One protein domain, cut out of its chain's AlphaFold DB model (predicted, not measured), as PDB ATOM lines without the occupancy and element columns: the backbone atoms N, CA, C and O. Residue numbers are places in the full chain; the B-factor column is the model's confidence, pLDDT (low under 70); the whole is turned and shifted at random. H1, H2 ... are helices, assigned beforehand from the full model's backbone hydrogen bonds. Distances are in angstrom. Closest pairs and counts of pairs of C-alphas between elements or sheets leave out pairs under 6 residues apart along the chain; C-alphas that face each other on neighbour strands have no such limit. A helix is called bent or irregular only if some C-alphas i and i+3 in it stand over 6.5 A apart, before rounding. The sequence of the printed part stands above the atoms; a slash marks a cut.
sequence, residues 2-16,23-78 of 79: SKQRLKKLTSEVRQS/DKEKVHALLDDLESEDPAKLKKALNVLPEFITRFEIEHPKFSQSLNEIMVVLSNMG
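What this domain is: This is residues 2 to 16 and 23 to 78 of the 79 residues of an uncharacterized protein of Caldithrix abyssi DSM 13497 (UniProt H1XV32). Four helices stand as an up-and-down bundle, each running against the one before it, with H1 beside H4 on one side and H2 beside H3 on the other. The long H3 makes most of the length and, kinked near residue 51, turns back tightly into H4. The printed part has 71 residues with four named helices, H1, H2, H3 and H4 in that order, and no named strand; the class is all helix. It is compact, with a radius of gyration of the C-alphas of 11.1 A, and elongated, spanning 31 by 20 by 20 A.

Where its parts are: H1 is residues 2 to 16 and measures 21.1 A from first to last C-alpha, beginning at C-alpha 2 at (205.746, 203.611, 243.658). After the cut, H2 is residues 24 to 34 and measures 15.4 A. H3, the longest helix, is residues 39 to 59 and measures 30.8 A; it is only just irregular, with C-alphas 55 and 58 standing 7.0 A apart, and its kink is 36 degrees. Its C-alpha 39 is at (201.352, 218.236, 239.131). H4 is residues 61 to 76 and measures 22.5 A, ending at C-alpha 76 at (211.633, 208.460, 247.754).

How they stand to each other: The four helices form the bundle, and their packing is mostly aligned. H1 and H4 touch at a shallow tilt of 10 degrees, opposite ways, and their closest C-alphas, those of Val 13 and Ser 66, are 6.0 A apart. H1 only just touches H2, with 3 pairs of C-alphas within 8 A and with residues 10 to 14 of H1 alone; the closest C-alphas are those of Thr 10 and Leu 31, 5.9 A apart, and the tilt is a shallow 4 degrees, opposite ways. H2 and H3 form a helical hairpin at a steep tilt of 41 degrees, and their closest C-alphas, those of Leu 34 and Leu 42, are 5.0 A apart. H3 and H4 form another at a shallow tilt of 31 degrees, and their closest C-alphas, those of Ile 53 and Ser 64, are 4.9 A apart. H2 and H4 are near each other, while H1 and H3 are apart. In H1, H2 and H4 every O i to N i+4 pair is within hydrogen-bond range; in H3 13 of 17 are.

The domain as a whole: The C-alphas farthest apart in the domain, those of Glu 37 and Ile 58, are 31.7 A apart. Residues 17 to 22 are not printed, and C-alphas 16 and 23 stand 13.7 A apart across this cut, which lies in the link from H1 to H2. The links from H2 to H3 and from H3 to H4 are tight. The mean pLDDT of the printed part is 89.2, and residue 2 is under 70.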
ATOM      1  N   SER A   2     205.899 202.535 242.664       68.88
ATOM      2  CA  SER A   2     205.746 203.611 243.658       68.88
ATOM      3  C   SER A   2     204.323 204.184 243.801       68.88
ATOM      4  O   SER A   2     203.838 204.353 244.915       68.88
ATOM      5  N   LYS A   3     203.585 204.364 242.695       78.81
ATOM      6  CA  LYS A   3     202.209 204.911 242.708       78.81
ATOM      7  C   LYS A   3     201.180 203.985 243.380       78.81
ATOM      8  O   LYS A   3     200.253 204.452 244.031       78.81
ATOM      9  N   GLN A   4     201.354 202.666 243.261       84.50
ATOM     10  CA  GLN A   4     200.490 201.682 243.929       84.50
ATOM     11  C   GLN A   4     200.719 201.671 245.444       84.50
ATOM     12  O   GLN A   4     199.772 201.528 246.212       84.50
ATOM     13  N   ARG A   5     201.973 201.870 245.872       84.94
ATOM     14  CA  ARG A   5     202.324 202.016 247.285       84.94
ATOM     15  C   ARG A   5     201.718 203.285 247.879       84.94
ATOM     16  O   ARG A   5     201.128 203.199 248.948       84.94
ATOM     17  N   LEU A   6     201.793 204.411 247.165       87.00
ATOM     18  CA  LEU A   6     201.164 205.663 247.587       87.00
ATOM     19  C   LEU A   6     199.652 205.496 247.786       87.00
ATOM     20  O   LEU A   6     199.169 205.775 248.872       87.00
ATOM     21  N   LYS A   7     198.939 204.935 246.797       88.88
ATOM     22  CA  LYS A   7     197.491 204.660 246.899       88.88
ATOM     23  C   LYS A   7     197.119 203.761 248.077       88.88
ATOM     24  O   LYS A   7     196.068 203.923 248.689       88.88
ATOM     25  N   LYS A   8     197.960 202.768 248.371       90.88
ATOM     26  CA  LYS A   8     197.742 201.885 249.517       90.88
ATOM     27  C   LYS A   8     197.868 202.669 250.825       90.88
ATOM     28  O   LYS A   8     196.959 202.605 251.643       90.88
ATOM     29  N   LEU A   9     198.943 203.442 250.982       89.56
ATOM     30  CA  LEU A   9     199.166 204.252 252.179       89.56
ATOM     31  C   LEU A   9     198.080 205.307 252.377       89.56
ATOM     32  O   LEU A   9     197.545 205.425 253.469       89.56
ATOM     33  N   THR A  10     197.707 206.049 251.337       91.69
ATOM     34  CA  THR A  10     196.640 207.052 251.440       91.69
ATOM     35  C   THR A  10     195.303 206.411 251.813       91.69
ATOM     36  O   THR A  10     194.554 206.992 252.594       91.69
ATOM     37  N   SER A  11     195.011 205.195 251.342       92.06
ATOM     38  CA  SER A  11     193.833 204.430 251.767       92.06
ATOM     39  C   SER A  11     193.897 204.005 253.240       92.06
ATOM     40  O   SER A  11     192.916 204.183 253.962       92.06
ATOM     41  N   GLU A  12     195.044 203.507 253.707       90.69
ATOM     42  CA  GLU A  12     195.272 203.178 255.123       90.69
ATOM     43  C   GLU A  12     195.113 204.422 256.007       90.69
ATOM     44  O   GLU A  12     194.417 204.388 257.025       90.69
ATOM     45  N   VAL A  13     195.662 205.559 255.567       90.12
ATOM     46  CA  VAL A  13     195.543 206.831 256.280       90.12
ATOM     47  C   VAL A  13     194.087 207.266 256.371       90.12
ATOM     48  O   VAL A  13     193.655 207.600 257.470       90.12
ATOM     49  N   ARG A  14     193.298 207.169 255.288       91.75
ATOM     50  CA  ARG A  14     191.848 207.463 255.305       91.75
ATOM     51  C   ARG A  14     191.093 206.646 256.350       91.75
ATOM     52  O   ARG A  14     190.192 207.176 256.993       91.75
ATOM     53  N   GLN A  15     191.443 205.371 256.512       89.19
ATOM     54  CA  GLN A  15     190.812 204.491 257.501       89.19
ATOM     55  C   GLN A  15     191.259 204.804 258.932       89.19
ATOM     56  O   GLN A  15     190.516 204.554 259.876       89.19
ATOM     57  N   SER A  16     192.455 205.370 259.090       87.12
ATOM     58  CA  SER A  16     193.009 205.767 260.384       87.12
ATOM     59  C   SER A  16     192.595 207.170 260.843       87.12
ATOM     60  O   SER A  16     192.983 207.572 261.941       87.12
ATOM     61  N   ASP A  23     189.246 218.836 260.983       83.38
ATOM     62  CA  ASP A  23     189.692 219.036 259.603       83.38
ATOM     63  C   ASP A  23     189.610 217.772 258.743       83.38
ATOM     64  O   ASP A  23     190.350 217.627 257.769       83.38
ATOM     65  N   LYS A  24     188.700 216.850 259.074       87.81
ATOM     66  CA  LYS A  24     188.535 215.573 258.361       87.81
ATOM     67  C   LYS A  24     188.419 215.754 256.849       87.81
ATOM     68  O   LYS A  24     189.090 215.063 256.086       87.81
ATOM     69  N   GLU A  25     187.607 216.711 256.413       89.12
ATOM     70  CA  GLU A  25     187.426 217.019 254.991       89.12
ATOM     71  C   GLU A  25     188.712 217.535 254.341       89.12
ATOM     72  O   GLU A  25     189.043 217.132 253.226       89.12
ATOM     73  N   LYS A  26     189.487 218.369 255.049       90.44
ATOM     74  CA  LYS A  26     190.761 218.885 254.534       90.44
ATOM     75  C   LYS A  26     191.814 217.786 254.437       90.44
ATOM     76  O   LYS A  26     192.572 217.769 253.473       90.44
ATOM     77  N   VAL A  27     191.834 216.853 255.389       90.62
ATOM     78  CA  VAL A  27     192.679 215.653 255.322       90.62
ATOM     79  C   VAL A  27     192.307 214.806 254.107       90.62
ATOM     80  O   VAL A  27     193.187 214.403 253.356       90.62
ATOM     81  N   HIS A  28     191.018 214.539 253.884       92.44
ATOM     82  CA  HIS A  28     190.584 213.772 252.715       92.44
ATOM     83  C   HIS A  28     190.983 214.455 251.404       92.44
ATOM     84  O   HIS A  28     191.567 213.798 250.544       92.44
ATOM     85  N   ALA A  29     190.760 215.767 251.294       93.06
ATOM     86  CA  ALA A  29     191.166 216.548 250.129       93.06
ATOM     87  C   ALA A  29     192.686 216.513 249.905       93.06
ATOM     88  O   ALA A  29     193.135 216.352 248.774       93.06
ATOM     89  N   LEU A  30     193.485 216.597 250.976       93.81
ATOM     90  CA  LEU A  30     194.939 216.459 250.904       93.81
ATOM     91  C   LEU A  30     195.340 215.093 250.330       93.81
ATOM     92  O   LEU A  30     196.180 215.030 249.439       93.81
ATOM     93  N   LEU A  31     194.732 214.004 250.807       93.75
ATOM     94  CA  LEU A  31     195.030 212.652 250.320       93.75
ATOM     95  C   LEU A  31     194.595 212.456 248.859       93.75
ATOM     96  O   LEU A  31     195.310 211.800 248.105       93.75
ATOM     97  N   ASP A  32     193.471 213.044 248.442       93.50
ATOM     98  CA  ASP A  32     193.036 213.041 247.040       93.50
ATOM     99  C   ASP A  32     194.002 213.829 246.138       93.50
ATOM    100  O   ASP A  32     194.359 213.364 245.053       93.50
ATOM    101  N   ASP A  33     194.476 214.992 246.595       93.56
ATOM    102  CA  ASP A  33     195.439 215.808 245.853       93.56
ATOM    103  C   ASP A  33     196.812 215.115 245.738       93.56
ATOM    104  O   ASP A  33     197.457 215.213 244.692       93.56
ATOM    105  N   LEU A  34     197.238 214.354 246.756       90.50
ATOM    106  CA  LEU A  34     198.462 213.535 246.713       90.50
ATOM    107  C   LEU A  34     198.371 212.365 245.721       90.50
ATOM    108  O   LEU A  34     199.386 211.920 245.190       90.50
ATOM    109  N   GLU A  35     197.167 211.859 245.456       90.12
ATOM    110  CA  GLU A  35     196.931 210.819 244.451       90.12
ATOM    111  C   GLU A  35     196.711 211.377 243.037       90.12
ATOM    112  O   GLU A  35     196.633 210.605 242.071       90.12
ATOM    113  N   SER A  36     196.604 212.701 242.908       89.00
ATOM    114  CA  SER A  36     196.291 213.367 241.651       89.00
ATOM    115  C   SER A  36     197.388 213.181 240.604       89.00
ATOM    116  O   SER A  36     198.581 213.159 240.901       89.00
ATOM    117  N   GLU A  37     196.978 213.086 239.339       86.56
ATOM    118  CA  GLU A  37     197.905 213.152 238.201       86.56
ATOM    119  C   GLU A  37     198.240 214.595 237.809       86.56
ATOM    120  O   GLU A  37     199.130 214.811 236.992       86.56
ATOM    121  N   ASP A  38     197.543 215.575 238.394       91.38
ATOM    122  CA  ASP A  38     197.807 216.995 238.201       91.38
ATOM    123  C   ASP A  38     199.025 217.428 239.047       91.38
ATOM    124  O   ASP A  38     198.939 217.457 240.283       91.38
ATOM    125  N   PRO A  39     200.151 217.820 238.415       87.19
ATOM    126  CA  PRO A  39     201.352 218.236 239.131       87.19
ATOM    127  C   PRO A  39     201.130 219.456 240.031       87.19
ATOM    128  O   PRO A  39     201.819 219.604 241.038       87.19
ATOM    129  N   ALA A  40     200.186 220.342 239.691       90.44
ATOM    130  CA  ALA A  40     199.903 221.531 240.488       90.44
ATOM    131  C   ALA A  40     199.207 221.170 241.806       90.44
ATOM    132  O   ALA A  40     199.568 221.702 242.859       90.44
ATOM    133  N   LYS A  41     198.250 220.231 241.762       91.50
ATOM    134  CA  LYS A  41     197.577 219.707 242.959       91.50
ATOM    135  C   LYS A  41     198.540 218.933 243.841       91.50
ATOM    136  O   LYS A  41     198.632 219.220 245.030       91.50
ATOM    137  N   LEU A  42     199.330 218.048 243.236       89.44
ATOM    138  CA  LEU A  42     200.342 217.278 243.950       89.44
ATOM    139  C   LEU A  42     201.356 218.194 244.647       89.44
ATOM    140  O   LEU A  42     201.608 218.048 245.840       89.44
ATOM    141  N   LYS A  43     201.884 219.203 243.941       89.19
ATOM    142  CA  LYS A  43     202.822 220.177 244.516       89.19
ATOM    143  C   LYS A  43     202.199 220.981 245.657       89.19
ATOM    144  O   LYS A  43     202.852 221.220 246.669       89.19
ATOM    145  N   LYS A  44     200.942 221.405 245.513       91.50
ATOM    146  CA  LYS A  44     200.217 222.100 246.583       91.50
ATOM    147  C   LYS A  44     200.070 221.202 247.813       91.50
ATOM    148  O   LYS A  44     200.358 221.653 248.916       91.50
ATOM    149  N   ALA A  45     199.666 219.951 247.624       91.94
ATOM    150  CA  ALA A  45     199.510 218.991 248.707       91.94
ATOM    151  C   ALA A  45     200.836 218.695 249.420       91.94
ATOM    152  O   ALA A  45     200.878 218.700 250.646       91.94
ATOM    153  N   LEU A  46     201.934 218.544 248.678       91.31
ATOM    154  CA  LEU A  46     203.276 218.369 249.247       91.31
ATOM    155  C   LEU A  46     203.712 219.541 250.130       91.31
ATOM    156  O   LEU A  46     204.342 219.321 251.159       91.31
ATOM    157  N   ASN A  47     203.341 220.772 249.772       91.75
ATOM    158  CA  ASN A  47     203.655 221.948 250.586       91.75
ATOM    159  C   ASN A  47     202.834 222.018 251.883       91.75
ATOM    160  O   ASN A  47     203.286 222.611 252.856       91.75
ATOM    161  N   VAL A  48     201.628 221.446 251.890       92.44
ATOM    162  CA  VAL A  48     200.679 221.517 253.016       92.44
ATOM    163  C   VAL A  48     200.807 220.307 253.952       92.44
ATOM    164  O   VAL A  48     200.541 220.413 255.147       92.44
ATOM    165  N   LEU A  49     201.253 219.157 253.442       92.31
ATOM    166  CA  LEU A  49     201.402 217.915 254.204       92.31
ATOM    167  C   LEU A  49     202.247 218.063 255.494       92.31
ATOM    168  O   LEU A  49     201.797 217.558 256.526       92.31
ATOM    169  N   PRO A  50     203.394 218.778 255.509       93.25
ATOM    170  CA  PRO A  50     204.171 218.995 256.734       93.25
ATOM    171  C   PRO A  50     203.391 219.731 257.829       93.25
ATOM    172  O   PRO A  50     203.484 219.369 258.998       93.25
ATOM    173  N   GLU A  51     202.575 220.722 257.457       91.62
ATOM    174  CA  GLU A  51     201.751 221.478 258.407       91.62
ATOM    175  C   GLU A  51     200.719 220.568 259.086       91.62
ATOM    176  O   GLU A  51     200.531 220.618 260.302       91.62
ATOM    177  N   PHE A  52     200.097 219.674 258.311       90.19
ATOM    178  CA  PHE A  52     199.170 218.671 258.835       90.19
ATOM    179  C   PHE A  52     199.867 217.690 259.782       90.19
ATOM    180  O   PHE A  52     199.321 217.379 260.840       90.19
ATOM    181  N   ILE A  53     201.074 217.229 259.441       92.06
ATOM    182  CA  ILE A  53     201.864 216.344 260.306       92.06
ATOM    183  C   ILE A  53     202.126 217.017 261.654       92.06
ATOM    184  O   ILE A  53     201.751 216.457 262.680       92.06
ATOM    185  N   THR A  54     202.696 218.226 261.653       91.38
ATOM    186  CA  THR A  54     203.022 218.960 262.887       91.38
ATOM    187  C   THR A  54     201.783 219.217 263.736       91.38
ATOM    188  O   THR A  54     201.819 219.072 264.956       91.38
ATOM    189  N   ARG A  55     200.659 219.559 263.103       88.88
ATOM    190  CA  ARG A  55     199.409 219.810 263.819       88.88
ATOM    191  C   ARG A  55     198.888 218.569 264.542       88.88
ATOM    192  O   ARG A  55     198.417 218.674 265.670       88.88
ATOM    193  N   PHE A  56     198.974 217.404 263.909       89.38
ATOM    194  CA  PHE A  56     198.459 216.159 264.480       89.38
ATOM    195  C   PHE A  56     199.476 215.385 265.315       89.38
ATOM    196  O   PHE A  56     199.097 214.409 265.957       89.38
ATOM    197  N   GLU A  57     200.735 215.813 265.354       89.38
ATOM    198  CA  GLU A  57     201.804 215.143 266.098       89.38
ATOM    199  C   GLU A  57     201.501 215.032 267.600       89.38
ATOM    200  O   GLU A  57     201.782 214.004 268.215       89.38
ATOM    201  N   ILE A  58     200.857 216.053 268.177       87.12
ATOM    202  CA  ILE A  58     200.521 216.104 269.608       87.12
ATOM    203  C   ILE A  58     199.183 215.408 269.892       87.12
ATOM    204  O   ILE A  58     199.084 214.585 270.801       87.12
ATOM    205  N   GLU A  59     198.143 215.734 269.123       85.75
ATOM    206  CA  GLU A  59     196.768 215.291 269.402       85.75
ATOM    207  C   GLU A  59     196.485 213.876 268.882       85.75
ATOM    208  O   GLU A  59     195.731 213.109 269.491       85.75
ATOM    209  N   HIS A  60     197.108 213.497 267.764       88.81
ATOM    210  CA  HIS A  60     196.894 212.220 267.089       88.81
ATOM    211  C   HIS A  60     198.219 211.597 266.602       88.81
ATOM    212  O   HIS A  60     198.405 211.404 265.396       88.81
ATOM    213  N   PRO A  61     199.128 211.185 267.514       88.44
ATOM    214  CA  PRO A  61     200.484 210.757 267.155       88.44
ATOM    215  C   PRO A  61     200.517 209.636 266.108       88.44
ATOM    216  O   PRO A  61     201.264 209.707 265.136       88.44
ATOM    217  N   LYS A  62     199.640 208.632 266.242       89.25
ATOM    218  CA  LYS A  62     199.542 207.522 265.277       89.25
ATOM    219  C   LYS A  62     199.127 207.989 263.881       89.25
ATOM    220  O   LYS A  62     199.665 207.509 262.894       89.25
ATOM    221  N   PHE A  63     198.190 208.932 263.807       89.31
ATOM    222  CA  PHE A  63     197.728 209.490 262.541       89.31
ATOM    223  C   PHE A  63     198.827 210.339 261.880       89.31
ATOM    224  O   PHE A  63     199.096 210.190 260.689       89.31
ATOM    225  N   SER A  64     199.533 211.158 262.669       92.00
ATOM    226  CA  SER A  64     200.685 211.934 262.189       92.00
ATOM    227  C   SER A  64     201.810 211.044 261.650       92.00
ATOM    228  O   SER A  64     202.411 211.361 260.625       92.00
ATOM    229  N   GLN A  65     202.048 209.884 262.275       92.19
ATOM    230  CA  GLN A  65     203.033 208.911 261.815       92.19
ATOM    231  C   GLN A  65     202.674 208.377 260.425       92.19
ATOM    232  O   GLN A  65     203.532 208.340 259.547       92.19
ATOM    233  N   SER A  66     201.407 208.038 260.187       91.81
ATOM    234  CA  SER A  66     200.950 207.578 258.873       91.81
ATOM    235  C   SER A  66     201.061 208.662 257.790       91.81
ATOM    236  O   SER A  66     201.437 208.365 256.654       91.81
ATOM    237  N   LEU A  67     200.809 209.934 258.125       92.31
ATOM    238  CA  LEU A  67     201.062 211.062 257.216       92.31
ATOM    239  C   LEU A  67     202.561 211.235 256.913       92.31
ATOM    240  O   LEU A  67     202.941 211.465 255.763       92.31
ATOM    241  N   ASN A  68     203.420 211.066 257.919       92.50
ATOM    242  CA  ASN A  68     204.872 211.081 257.752       92.50
ATOM    243  C   ASN A  68     205.358 209.955 256.828       92.50
ATOM    244  O   ASN A  68     206.227 210.171 255.984       92.50
ATOM    245  N   GLU A  69     204.781 208.757 256.929       91.81
ATOM    246  CA  GLU A  69     205.111 207.650 256.029       91.81
ATOM    247  C   GLU A  69     204.748 207.964 254.572       91.81
ATOM    248  O   GLU A  69     205.532 207.655 253.669       91.81
ATOM    249  N   ILE A  70     203.617 208.638 254.329       91.12
ATOM    250  CA  ILE A  70     203.277 209.148 252.992       91.12
ATOM    251  C   ILE A  70     204.357 210.120 252.500       91.12
ATOM    252  O   ILE A  70     204.844 209.964 251.379       91.12
ATOM    253  N   MET A  71     204.773 211.078 253.333       90.94
ATOM    254  CA  MET A  71     205.807 212.061 252.984       90.94
ATOM    255  C   MET A  71     207.135 211.391 252.598       90.94
ATOM    256  O   MET A  71     207.741 211.739 251.585       90.94
ATOM    257  N   VAL A  72     207.565 210.375 253.350       90.31
ATOM    258  CA  VAL A  72     208.779 209.600 253.046       90.31
ATOM    259  C   VAL A  72     208.640 208.836 251.728       90.31
ATOM    260  O   VAL A  72     209.589 208.763 250.945       90.31
ATOM    261  N   VAL A  73     207.474 208.248 251.449       88.44
ATOM    262  CA  VAL A  73     207.227 207.545 250.179       88.44
ATOM    263  C   VAL A  73     207.276 208.511 248.998       88.44
ATOM    264  O   VAL A  73     207.880 208.170 247.982       88.44
ATOM    265  N   LEU A  74     206.699 209.704 249.138       86.81
ATOM    266  CA  LEU A  74     206.724 210.753 248.116       86.81
ATOM    267  C   LEU A  74     208.147 211.262 247.862       86.81
ATOM    268  O   LEU A  74     208.588 211.280 246.715       86.81
ATOM    269  N   SER A  75     208.916 211.521 248.922       85.12
ATOM    270  CA  SER A  75     210.320 211.927 248.803       85.12
ATOM    271  C   SER A  75     211.173 210.860 248.102       85.12
ATOM    272  O   SER A  75     211.944 211.164 247.191       85.12
ATOM    273  N   ASN A  76     210.966 209.579 248.431       83.94
ATOM    274  CA  ASN A  76     211.633 208.460 247.754       83.94
ATOM    275  C   ASN A  76     211.215 208.295 246.281       83.94
ATOM    276  O   ASN A  76     211.899 207.609 245.521       83.94
ATOM    277  N   MET A  77     210.090 208.883 245.869       81.75
ATOM    278  CA  MET A  77     209.667 208.935 244.468       81.75
ATOM    279  C   MET A  77     210.343 210.063 243.677       81.75
ATOM    280  O   MET A  77     210.165 210.113 242.461       81.75
ATOM    281  N   GLY A  78     211.126 210.926 244.334       72.50
ATOM    282  CA  GLY A  78     211.727 212.109 243.718       72.50
ATOM    283  C   GLY A  78     210.720 213.232 243.471       72.50
ATOM    284  O   GLY A  78     210.930 214.029 242.557       72.50
TER     285      GLY A  78